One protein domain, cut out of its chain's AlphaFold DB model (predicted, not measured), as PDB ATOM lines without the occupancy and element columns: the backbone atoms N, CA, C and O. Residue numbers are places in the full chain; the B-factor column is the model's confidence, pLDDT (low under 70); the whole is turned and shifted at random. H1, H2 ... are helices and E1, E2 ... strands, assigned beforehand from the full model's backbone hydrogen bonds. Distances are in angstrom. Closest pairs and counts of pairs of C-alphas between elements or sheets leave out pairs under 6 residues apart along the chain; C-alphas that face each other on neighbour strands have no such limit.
ATOM      1  N   SER A  91       6.903  20.256  38.861       94.62
ATOM      2  CA  SER A  91       5.813  21.078  39.389       94.62
ATOM      3  C   SER A  91       4.498  20.308  39.344       94.62
ATOM      4  O   SER A  91       4.322  19.382  38.542       94.62
ATOM      5  N   ILE A  92       3.568  20.691  40.213       95.00
ATOM      6  CA  ILE A  92       2.224  20.129  40.293       95.00
ATOM      7  C   ILE A  92       1.273  21.045  39.541       95.00
ATOM      8  O   ILE A  92       0.813  22.076  40.028       95.00
ATOM      9  N   GLU A  93       0.973  20.636  38.315       95.06
ATOM     10  CA  GLU A  93       0.143  21.415  37.409       95.06
ATOM     11  C   GLU A  93      -1.342  21.043  37.548       95.06
ATOM     12  O   GLU A  93      -1.706  19.861  37.484       95.06
ATOM     13  N   PRO A  94      -2.246  22.030  37.680       95.25
ATOM     14  CA  PRO A  94      -3.673  21.764  37.637       95.25
ATOM     15  C   PRO A  94      -4.085  21.271  36.244       95.25
ATOM     16  O   PRO A  94      -3.477  21.584  35.217       95.25
ATOM     17  N   ARG A  95      -5.201  20.537  36.170       93.94
ATOM     18  CA  ARG A  95      -5.739  20.092  34.876       93.94
ATOM     19  C   ARG A  95      -6.085  21.276  33.962       93.94
ATOM     20  O   ARG A  95      -6.422  22.375  34.405       93.94
ATOM     21  N   ARG A  96      -6.116  21.031  32.647       94.56
ATOM     22  CA  ARG A  96      -6.571  22.035  31.667       94.56
ATOM     23  C   ARG A  96      -7.992  22.512  31.998       94.56
ATOM     24  O   ARG A  96      -8.874  21.696  32.264       94.56
ATOM     25  N   ASN A  97      -8.208  23.828  31.921       93.56
ATOM     26  CA  ASN A  97      -9.465  24.499  32.283       93.56
ATOM     27  C   ASN A  97      -9.924  24.204  33.724       93.56
ATOM     28  O   ASN A  97     -11.116  24.005  33.968       93.56
ATOM     29  N   ALA A  98      -8.977  24.151  34.663       93.50
ATOM     30  CA  ALA A  98      -9.267  23.993  36.079       93.50
ATOM     31  C   ALA A  98     -10.117  25.146  36.631       93.50
ATOM     32  O   ALA A  98      -9.910  26.325  36.311       93.50
ATOM     33  N   THR A  99     -11.052  24.773  37.495       96.62
ATOM     34  CA  THR A  99     -11.796  25.684  38.364       96.62
ATOM     35  C   THR A  99     -10.851  26.393  39.340       96.62
ATOM     36  O   THR A  99      -9.699  25.995  39.518       96.62
ATOM     37  N   ALA A 100     -11.325  27.464  39.984       96.00
ATOM     38  CA  ALA A 100     -10.540  28.152  41.009       96.00
ATOM     39  C   ALA A 100     -10.158  27.206  42.164       96.00
ATOM     40  O   ALA A 100      -9.023  27.237  42.628       96.00
ATOM     41  N   GLU A 101     -11.073  26.322  42.564       94.56
ATOM     42  CA  GLU A 101     -10.850  25.333  43.625       94.56
ATOM     43  C   GLU A 101      -9.737  24.341  43.264       94.56
ATOM     44  O   GLU A 101      -8.833  24.113  44.060       94.56
ATOM     45  N   GLU A 102      -9.738  23.805  42.042       94.44
ATOM     46  CA  GLU A 102      -8.706  22.863  41.583       94.44
ATOM     47  C   GLU A 102      -7.321  23.509  41.466       94.44
ATOM     48  O   GLU A 102      -6.313  22.849  41.709       94.44
ATOM     49  N   LYS A 103      -7.253  24.800  41.115       96.50
ATOM     50  CA  LYS A 103      -5.987  25.551  41.112       96.50
ATOM     51  C   LYS A 103      -5.452  25.754  42.525       96.50
ATOM     52  O   LYS A 103      -4.261  25.571  42.745       96.50
ATOM     53  N   ASN A 104      -6.332  26.095  43.464       94.44
ATOM     54  CA  ASN A 104      -5.960  26.241  44.869       94.44
ATOM     55  C   ASN A 104      -5.482  24.906  45.451       94.44
ATOM     56  O   ASN A 104      -4.493  24.883  46.173       94.44
ATOM     57  N   LEU A 105      -6.132  23.793  45.090       92.44
ATOM     58  CA  LEU A 105      -5.702  22.459  45.507       92.44
ATOM     59  C   LEU A 105      -4.315  22.113  44.952       92.44
ATOM     60  O   LEU A 105      -3.471  21.648  45.706       92.44
ATOM     61  N   ALA A 106      -4.055  22.360  43.665       95.06
ATOM     62  CA  ALA A 106      -2.733  22.114  43.081       95.06
ATOM     63  C   ALA A 106      -1.636  22.938  43.777       95.06
ATOM     64  O   ALA A 106      -0.587  22.393  44.097       95.06
ATOM     65  N   ALA A 107      -1.908  24.213  44.079       94.62
ATOM     66  CA  ALA A 107      -0.982  25.073  44.816       94.62
ATOM     67  C   ALA A 107      -0.730  24.573  46.249       94.62
ATOM     68  O   ALA A 107       0.413  24.538  46.683       94.62
ATOM     69  N   MET A 108      -1.777  24.130  46.952       92.38
ATOM     70  CA  MET A 108      -1.657  23.546  48.292       92.38
ATOM     71  C   MET A 108      -0.810  22.268  48.280       92.38
ATOM     72  O   MET A 108       0.029  22.071  49.150       92.38
ATOM     73  N   VAL A 109      -1.013  21.395  47.288       92.19
ATOM     74  CA  VAL A 109      -0.217  20.167  47.152       92.19
ATOM     75  C   VAL A 109       1.229  20.506  46.778       92.19
ATOM     76  O   VAL A 109       2.134  19.878  47.312       92.19
ATOM     77  N   GLN A 110       1.464  21.502  45.917       94.38
ATOM     78  CA  GLN A 110       2.816  21.985  45.612       94.38
ATOM     79  C   GLN A 110       3.532  22.464  46.880       94.38
ATOM     80  O   GLN A 110       4.628  21.997  47.156       94.38
ATOM     81  N   GLU A 111       2.890  23.324  47.673       92.19
ATOM     82  CA  GLU A 111       3.447  23.833  48.933       92.19
ATOM     83  C   GLU A 111       3.743  22.706  49.930       92.19
ATOM     84  O   GLU A 111       4.782  22.718  50.586       92.19
ATOM     85  N   TRP A 112       2.869  21.698  50.000       90.62
ATOM     86  CA  TRP A 112       3.109  20.511  50.815       90.62
ATOM     87  C   TRP A 112       4.316  19.694  50.323       90.62
ATOM     88  O   TRP A 112       5.142  19.297  51.131       90.62
ATOM     89  N   PHE A 113       4.477  19.462  49.016       90.62
ATOM     90  CA  PHE A 113       5.677  18.774  48.517       90.62
ATOM     91  C   PHE A 113       6.956  19.596  48.722       90.62
ATOM     92  O   PHE A 113       8.006  19.014  48.982       90.62
ATOM     93  N   ASP A 114       6.873  20.925  48.626       90.44
ATOM     94  CA  ASP A 114       8.004  21.829  48.863       90.44
ATOM     95  C   ASP A 114       8.444  21.840  50.338       90.44
ATOM     96  O   ASP A 114       9.593  22.173  50.631       90.44
ATOM     97  N   SER A 115       7.555  21.475  51.271       89.25
ATOM     98  CA  SER A 115       7.873  21.367  52.699       89.25
ATOM     99  C   SER A 115       8.446  20.005  53.111       89.25
ATOM    100  O   SER A 115       8.917  19.867  54.241       89.25
ATOM    101  N   LEU A 116       8.443  19.004  52.221       87.12
ATOM    102  CA  LEU A 116       9.004  17.682  52.502       87.12
ATOM    103  C   LEU A 116      10.537  17.704  52.462       87.12
ATOM    104  O   LEU A 116      11.148  17.739  51.393       87.12
ATOM    105  N   ASP A 117      11.167  17.539  53.624       85.25
ATOM    106  CA  ASP A 117      12.632  17.454  53.746       85.25
ATOM    107  C   ASP A 117      13.246  16.238  53.017       85.25
ATOM    108  O   ASP A 117      14.433  16.234  52.693       85.25
ATOM    109  N   ASN A 118      12.465  15.182  52.767       85.50
ATOM    110  CA  ASN A 118      12.940  13.889  52.264       85.50
ATOM    111  C   ASN A 118      12.488  13.557  50.832       85.50
ATOM    112  O   ASN A 118      12.594  12.402  50.417       85.50
ATOM    113  N   LEU A 119      11.996  14.526  50.053       88.62
ATOM    114  CA  LEU A 119      11.479  14.259  48.704       88.62
ATOM    115  C   LEU A 119      12.513  13.591  47.776       88.62
ATOM    116  O   LEU A 119      12.167  12.684  47.016       88.62
ATOM    117  N   GLU A 120      13.787  13.987  47.859       89.75
ATOM    118  CA  GLU A 120      14.865  13.365  47.076       89.75
ATOM    119  C   GLU A 120      15.004  11.868  47.383       89.75
ATOM    120  O   GLU A 120      15.117  11.053  46.464       89.75
ATOM    121  N   ASP A 121      14.911  11.483  48.658       88.69
ATOM    122  CA  ASP A 121      14.968  10.081  49.071       88.69
ATOM    123  C   ASP A 121      13.778   9.292  48.520       88.69
ATOM    124  O   ASP A 121      13.953   8.168  48.051       88.69
ATOM    125  N   ILE A 122      12.578   9.880  48.508       89.19
ATOM    126  CA  ILE A 122      11.366   9.266  47.938       89.19
ATOM    127  C   ILE A 122      11.556   8.994  46.439       89.19
ATOM    128  O   ILE A 122      11.244   7.900  45.949       89.19
ATOM    129  N   ILE A 123      12.115   9.964  45.708       91.81
ATOM    130  CA  ILE A 123      12.421   9.837  44.276       91.81
ATOM    131  C   ILE A 123      13.471   8.744  44.046       91.81
ATOM    132  O   ILE A 123      13.290   7.881  43.183       91.81
ATOM    133  N   LEU A 124      14.554   8.731  44.827       91.50
ATOM    134  CA  LEU A 124      15.610   7.724  44.703       91.50
ATOM    135  C   LEU A 124      15.112   6.315  45.047       91.50
ATOM    136  O   LEU A 124      15.451   5.364  44.340       91.50
ATOM    137  N   GLN A 125      14.271   6.179  46.074       89.50
ATOM    138  CA  GLN A 125      13.611   4.920  46.425       89.50
ATOM    139  C   GLN A 125      12.667   4.462  45.308       89.50
ATOM    140  O   GLN A 125      12.607   3.274  44.994       89.50
ATOM    141  N   ALA A 126      11.947   5.374  44.647       90.88
ATOM    142  CA  ALA A 126      11.109   5.032  43.492       90.88
ATOM    143  C   ALA A 126      11.968   4.515  42.329       90.88
ATOM    144  O   ALA A 126      11.599   3.560  41.640       90.88
ATOM    145  N   ALA A 127      13.153   5.101  42.152       92.56
ATOM    146  CA  ALA A 127      14.098   4.746  41.105       92.56
ATOM    147  C   ALA A 127      14.734   3.349  41.276       92.56
ATOM    148  O   ALA A 127      15.353   2.850  40.330       92.56
ATOM    149  N   ASP A 128      14.542   2.662  42.410       88.69
ATOM    150  CA  ASP A 128      14.857   1.228  42.548       88.69
ATOM    151  C   ASP A 128      14.119   0.373  41.503       88.69
ATOM    152  O   ASP A 128      14.655  -0.633  41.020       88.69
ATOM    153  N   ALA A 129      12.951   0.833  41.038       91.25
ATOM    154  CA  ALA A 129      12.194   0.184  39.974       91.25
ATOM    155  C   ALA A 129      12.958   0.084  38.642       91.25
ATOM    156  O   ALA A 129      12.659  -0.801  37.844       91.25
ATOM    157  N   ILE A 130      13.972   0.925  38.399       90.94
ATOM    158  CA  ILE A 130      14.815   0.836  37.193       90.94
ATOM    159  C   ILE A 130      15.582  -0.495  37.165       90.94
ATOM    160  O   ILE A 130      15.798  -1.054  36.090       90.94
ATOM    161  N   GLY A 131      16.003  -0.991  38.332       88.50
ATOM    162  CA  GLY A 131      16.712  -2.262  38.461       88.50
ATOM    163  C   GLY A 131      15.756  -3.436  38.644       88.50
ATOM    164  O   GLY A 131      15.838  -4.424  37.919       88.50
ATOM    165  N   HIS A 132      14.825  -3.317  39.592       87.62
ATOM    166  CA  HIS A 132      13.965  -4.431  40.003       87.62
ATOM    167  C   HIS A 132      12.681  -4.583  39.183       87.62
ATOM    168  O   HIS A 132      12.017  -5.611  39.274       87.62
ATOM    169  N   GLY A 133      12.305  -3.573  38.398       87.50
ATOM    170  CA  GLY A 133      11.002  -3.501  37.732       87.50
ATOM    171  C   GLY A 133       9.853  -3.079  38.656       87.50
ATOM    172  O   GLY A 133       8.734  -2.898  38.186       87.50
ATOM    173  N   PHE A 134      10.114  -2.898  39.953       86.69
ATOM    174  CA  PHE A 134       9.162  -2.404  40.946       86.69
ATOM    175  C   PHE A 134       9.890  -1.657  42.074       86.69
ATOM    176  O   PHE A 134      11.074  -1.886  42.318       86.69
ATOM    177  N   SER A 135       9.166  -0.795  42.785       86.19
ATOM    178  CA  SER A 135       9.572  -0.224  44.070       86.19
ATOM    179  C   SER A 135       8.339  -0.165  44.967       86.19
ATOM    180  O   SER A 135       7.265   0.242  44.520       86.19
ATOM    181  N   CYS A 136       8.469  -0.637  46.203       83.69
ATOM    182  CA  CYS A 136       7.379  -0.658  47.170       83.69
ATOM    183  C   CYS A 136       7.646   0.415  48.220       83.69
ATOM    184  O   CYS A 136       8.590   0.293  48.995       83.69
ATOM    185  N   GLN A 137       6.805   1.444  48.248       83.12
ATOM    186  CA  GLN A 137       6.878   2.508  49.242       83.12
ATOM    187  C   GLN A 137       5.625   2.491  50.112       83.12
ATOM    188  O   GLN A 137       4.503   2.424  49.606       83.12
ATOM    189  N   GLU A 138       5.831   2.516  51.419       83.44
ATOM    190  CA  GLU A 138       4.791   2.633  52.430       83.44
ATOM    191  C   GLU A 138       4.649   4.103  52.814       83.44
ATOM    192  O   GLU A 138       5.638   4.742  53.161       83.44
ATOM    193  N   LEU A 139       3.433   4.640  52.709       84.19
ATOM    194  CA  LEU A 139       3.136   6.030  53.042       84.19
ATOM    195  C   LEU A 139       2.584   6.118  54.462       84.19
ATOM    196  O   LEU A 139       1.588   5.461  54.781       84.19
ATOM    197  N   GLU A 140       3.202   6.967  55.271       84.62
ATOM    198  CA  GLU A 140       2.665   7.416  56.549       84.62
ATOM    199  C   GLU A 140       1.792   8.650  56.323       84.62
ATOM    200  O   GLU A 140       2.096   9.489  55.475       84.62
ATOM    201  N   TRP A 141       0.679   8.735  57.049       86.75
ATOM    202  CA  TRP A 141      -0.312   9.795  56.907       86.75
ATOM    203  C   TRP A 141      -0.517  10.492  58.243       86.75
ATOM    204  O   TRP A 141      -0.686   9.836  59.270       86.75
ATOM    205  N   GLU A 142      -0.586  11.817  58.207       86.38
ATOM    206  CA  GLU A 142      -0.852  12.656  59.366       86.38
ATOM    207  C   GLU A 142      -2.037  13.588  59.093       86.38
ATOM    208  O   GLU A 142      -2.314  13.980  57.956       86.38
ATOM    209  N   LEU A 143      -2.802  13.884  60.145       88.75
ATOM    210  CA  LEU A 143      -3.936  14.798  60.076       88.75
ATOM    211  C   LEU A 143      -3.480  16.191  60.513       88.75
ATOM    212  O   LEU A 143      -3.436  16.481  61.709       88.75
ATOM    213  N   GLU A 144      -3.227  17.062  59.546       83.25
ATOM    214  CA  GLU A 144      -2.852  18.458  59.770       83.25
ATOM    215  C   GLU A 144      -4.006  19.380  59.387       83.25
ATOM    216  O   GLU A 144      -4.596  19.243  58.323       83.25
ATOM    217  N   GLU A 145      -4.384  20.306  60.272       85.31
ATOM    218  CA  GLU A 145      -5.439  21.304  60.004       85.31
ATOM    219  C   GLU A 145      -6.746  20.725  59.414       85.31
ATOM    220  O   GLU A 145      -7.451  21.369  58.637       85.31
ATOM    221  N   ASN A 146      -7.111  19.502  59.829       85.88
ATOM    222  CA  ASN A 146      -8.276  18.754  59.338       85.88
ATOM    223  C   ASN A 146      -8.171  18.282  57.865       85.88
ATOM    224  O   ASN A 146      -9.185  17.974  57.232       85.88
ATOM    225  N   VAL A 147      -6.949  18.165  57.347       85.44
ATOM    226  CA  VAL A 147      -6.584  17.573  56.057       85.44
ATOM    227  C   VAL A 147      -5.615  16.414  56.305       85.44
ATOM    228  O   VAL A 147      -4.678  16.527  57.085       85.44
ATOM    229  N   TRP A 148      -5.861  15.264  55.674       87.69
ATOM    230  CA  TRP A 148      -4.907  14.153  55.701       87.69
ATOM    231  C   TRP A 148      -3.838  14.389  54.646       87.69
ATOM    232  O   TRP A 148      -4.153  14.412  53.453       87.69
ATOM    233  N   LEU A 149      -2.596  14.526  55.087       87.12
ATOM    234  CA  LEU A 149      -1.432  14.678  54.229       87.12
ATOM    235  C   LEU A 149      -0.463  13.524  54.503       87.12
ATOM    236  O   LEU A 149      -0.358  13.073  55.646       87.12
ATOM    237  N   PRO A 150       0.222  12.989  53.482       86.75
ATOM    238  CA  PRO A 150       1.334  12.089  53.735       86.75
ATOM    239  C   PRO A 150       2.412  12.830  54.541       86.75
ATOM    240  O   PRO A 150       2.747  13.969  54.231       86.75
ATOM    241  N   SER A 151       2.944  12.208  55.584       83.44
ATOM    242  CA  SER A 151       4.028  12.784  56.391       83.44
ATOM    243  C   SER A 151       5.384  12.182  56.020       83.44
ATOM    244  O   SER A 151       6.402  12.869  56.046       83.44
ATOM    245  N   ALA A 152       5.408  10.909  55.616       80.06
ATOM    246  CA  ALA A 152       6.623  10.218  55.208       80.06
ATOM    247  C   ALA A 152       6.347   9.107  54.186       80.06
ATOM    248  O   ALA A 152       5.234   8.589  54.076       80.06
ATOM    249  N   ALA A 153       7.395   8.705  53.463       81.62
ATOM    250  CA  ALA A 153       7.407   7.479  52.677       81.62
ATOM    251  C   ALA A 153       8.610   6.611  53.066       81.62
ATOM    252  O   ALA A 153       9.728   7.105  53.241       81.62
ATOM    253  N   HIS A 154       8.384   5.307  53.190       80.44
ATOM    254  CA  HIS A 154       9.393   4.333  53.581       80.44
ATOM    255  C   HIS A 154       9.519   3.228  52.539       80.44
ATOM    256  O   HIS A 154       8.526   2.622  52.138       80.44
ATOM    257  N   LEU A 155      10.746   2.888  52.147       75.44
ATOM    258  CA  LEU A 155      10.994   1.738  51.286       75.44
ATOM    259  C   LEU A 155      10.667   0.429  52.024       75.44
ATOM    260  O   LEU A 155      11.336   0.049  52.987       75.44
ATOM    261  N   SER A 156       9.684  -0.306  51.514       69.00
ATOM    262  CA  SER A 156       9.320  -1.639  51.985       69.00
ATOM    263  C   SER A 156       9.972  -2.693  51.092       69.00
ATOM    264  O   SER A 156       9.668  -2.808  49.906       69.00
ATOM    265  N   ARG A 157      10.896  -3.493  51.633       59.25
ATOM    266  CA  ARG A 157      11.504  -4.592  50.867       59.25
ATOM    267  C   ARG A 157      10.545  -5.782  50.838       59.25
ATOM    268  O   ARG A 157      10.116  -6.252  51.890       59.25
ATOM    269  N   ILE A 158      10.216  -6.280  49.638       53.28
ATOM    270  CA  ILE A 158       9.288  -7.405  49.434       53.28
ATOM    271  C   ILE A 158       9.831  -8.674  50.104       53.28
ATOM    272  O   ILE A 158      10.536  -9.485  49.500       53.28
ATOM    273  N   ALA A 159       9.426  -8.903  51.348       44.88
ATOM    274  CA  ALA A 159       9.536 -10.198  51.991       44.88
ATOM    275  C   ALA A 159       8.381 -11.096  51.504       44.88
ATOM    276  O   ALA A 159       7.317 -11.165  52.111       44.88
ATOM    277  N   GLY A 160       8.576 -11.755  50.358       41.09
ATOM    278  CA  GLY A 160       7.919 -13.022  50.006       41.09
ATOM    279  C   GLY A 160       6.384 -13.077  49.934       41.09
ATOM    280  O   GLY A 160       5.820 -14.162  50.082       41.09
ATOM    281  N   SER A 161       5.680 -11.970  49.690       35.53
ATOM    282  CA  SER A 161       4.218 -11.977  49.541       35.53
ATOM    283  C   SER A 161       3.802 -12.021  48.069       35.53
ATOM    284  O   SER A 161       4.063 -11.087  47.315       35.53
ATOM    285  N   ARG A 162       3.049 -13.064  47.682       34.19
ATOM    286  CA  ARG A 162       2.368 -13.186  46.372       34.19
ATOM    287  C   ARG A 162       1.364 -12.049  46.067       34.19
ATOM    288  O   ARG A 162       0.737 -12.073  45.017       34.19
ATOM    289  N   HIS A 163       1.181 -11.089  46.979       33.19
ATOM    290  CA  HIS A 163       0.160 -10.036  46.919       33.19
ATOM    291  C   HIS A 163       0.723  -8.614  47.114       33.19
ATOM    292  O   HIS A 163      -0.048  -7.679  47.319       33.19
ATOM    293  N   ALA A 164       2.047  -8.418  47.041       35.16
ATOM    294  CA  ALA A 164       2.678  -7.108  47.265       35.16
ATOM    295  C   ALA A 164       2.394  -6.053  46.168       35.16
ATOM    296  O   ALA A 164       2.814  -4.908  46.290       35.16
ATOM    297  N   LEU A 165       1.621  -6.400  45.135       32.88
ATOM    298  CA  LEU A 165       0.903  -5.444  44.286       32.88
ATOM    299  C   LEU A 165      -0.455  -5.118  44.923       32.88
ATOM    300  O   LEU A 165      -1.510  -5.405  44.365       32.88
ATOM    301  N   THR A 166      -0.439  -4.545  46.123       29.41
ATOM    302  CA  THR A 166      -1.624  -3.882  46.670       29.41
ATOM    303  C   THR A 166      -1.212  -2.467  47.018       29.41
ATOM    304  O   THR A 166      -0.542  -2.235  48.017       29.41
ATOM    305  N   VAL A 167      -1.555  -1.569  46.093       31.47
ATOM    306  CA  VAL A 167      -1.882  -0.153  46.287       31.47
ATOM    307  C   VAL A 167      -1.793   0.281  47.752       31.47
ATOM    308  O   VAL A 167      -2.541  -0.225  48.587       31.47
ATOM    309  N   ALA A 168      -0.918   1.249  48.030       29.42
ATOM    310  CA  ALA A 168      -0.925   2.002  49.275       29.42
ATOM    311  C   ALA A 168      -2.330   2.593  49.487       29.42
ATOM    312  O   ALA A 168      -2.715   3.572  48.852       29.42
ATOM    313  N   ILE A 169      -3.123   1.949  50.342       30.41
ATOM    314  CA  ILE A 169      -4.372   2.487  50.866       30.41
ATOM    315  C   ILE A 169      -4.154   2.650  52.363       30.41
ATOM    316  O   ILE A 169      -4.134   1.666  53.093       30.41
ATOM    317  N   ILE A 170      -3.970   3.916  52.746       28.53
ATOM    318  CA  ILE A 170      -4.330   4.545  54.021       28.53
ATOM    319  C   ILE A 170      -4.097   3.643  55.242       28.53
ATOM    320  O   ILE A 170      -4.991   2.907  55.663       28.53
ATOM    321  N   SER A 171      -2.914   3.758  55.849       26.95
ATOM    322  CA  SER A 171      -2.760   3.417  57.263       26.95
ATOM    323  C   SER A 171      -3.209   4.632  58.075       26.95
ATOM    324  O   SER A 171      -2.663   5.717  57.898       26.95
ATOM    325  N   ALA A 172      -4.240   4.450  58.900       30.00
ATOM    326  CA  ALA A 172      -4.789   5.428  59.842       30.00
ATOM    327  C   ALA A 172      -4.706   4.886  61.274       30.00
ATOM    328  O   ALA A 172      -4.584   3.648  61.419       30.00
TER     329      ALA A 172
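What this domain is: This is residues 91 to 172 of the 172 residues of the protein "Mu-like prophage protein gp29" of Klebsiella pneumoniae (UniProt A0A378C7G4). This is a loose, elongated model in which a long hairpin of two strands, E1 and E2, has the helices H1, H2 and H3 strung out beside it, H1 and H2 making a corner and H2 lying by the hairpin's open end. Residues 156 to 172 form a tail that leaves this open end and then folds back. The printed part has 82 residues, with three named helices and then two named strands in the order H1, H2, H3, E1, E2, and its one sheet, E1 - E2, is antiparallel. The class is mixed, helices and strands, and the radius of gyration of the C-alphas is 15.2 A. The C-alphas span 46 by 28 by 25 A along their three main axes.

Where its parts are: Start at Ser 91 and go to C-alpha 100 at (-10.540, 28.152, 41.009), where H1, residues 100 to 114, begins; it is 21.1 A long and the longest helix. After a tight link comes H2, residues 119 to 126, 10.6 A long. Another tight link leads to H3, residues 129 to 132, only 4.9 A long. Find C-alpha 137 at (6.878, 2.508, 49.242), where E1, residues 137 to 144, sets out over 21.4 A. After two residues E2, residues 147 to 155, runs 24.1 A to C-alpha 155 at (10.994, 1.738, 51.286).

How they stand to each other: Look first at the hairpin of E1 and E2, whose directions stand at 154 degrees, antiparallel. C-alphas 137 and 155, 4.7 A apart, face each other at one end, and 144 and 147, 5.3 A apart, at the other. N 140 and O 152, at 2.9 A, and N 147 and O 144, at 2.8 A, are within hydrogen-bond range. H2 comes closest to E2 at the C-alphas of Gln 125 and Leu 155, 6.4 A apart. Its closest C-alphas to E1 are those of Ala 126 and Gln 137, 7.6 A apart. H1 and E2 are near each other, with 6 pairs of C-alphas within 10 A. H1 and H2 are close but not clearly touching, with the closest C-alphas, those of Phe 113 and Leu 119, at 7.4 A. Their lines are about perpendicular, at 87 degrees. H2 and H3 meet only through their link. H1 is apart from H3 and from E1, and H3 is apart from E2. In H1 and H2 every O i to N i+4 pair is within hydrogen-bond range; H3 is too short for such a pair, and its 1 pair of O i and N i+3 is not within range.

The domain as a whole: The two C-alphas farthest apart are those of Ala 100 and Gly 160, at 46.0 A. The printed part has no cut, and the four links between named elements are tight. Residues 156 to 172, which end at the chain's last residue, hold no named element. Read their B-factor column with care: these 17 residues are under 70, while the mean pLDDT of the printed part is 78.6.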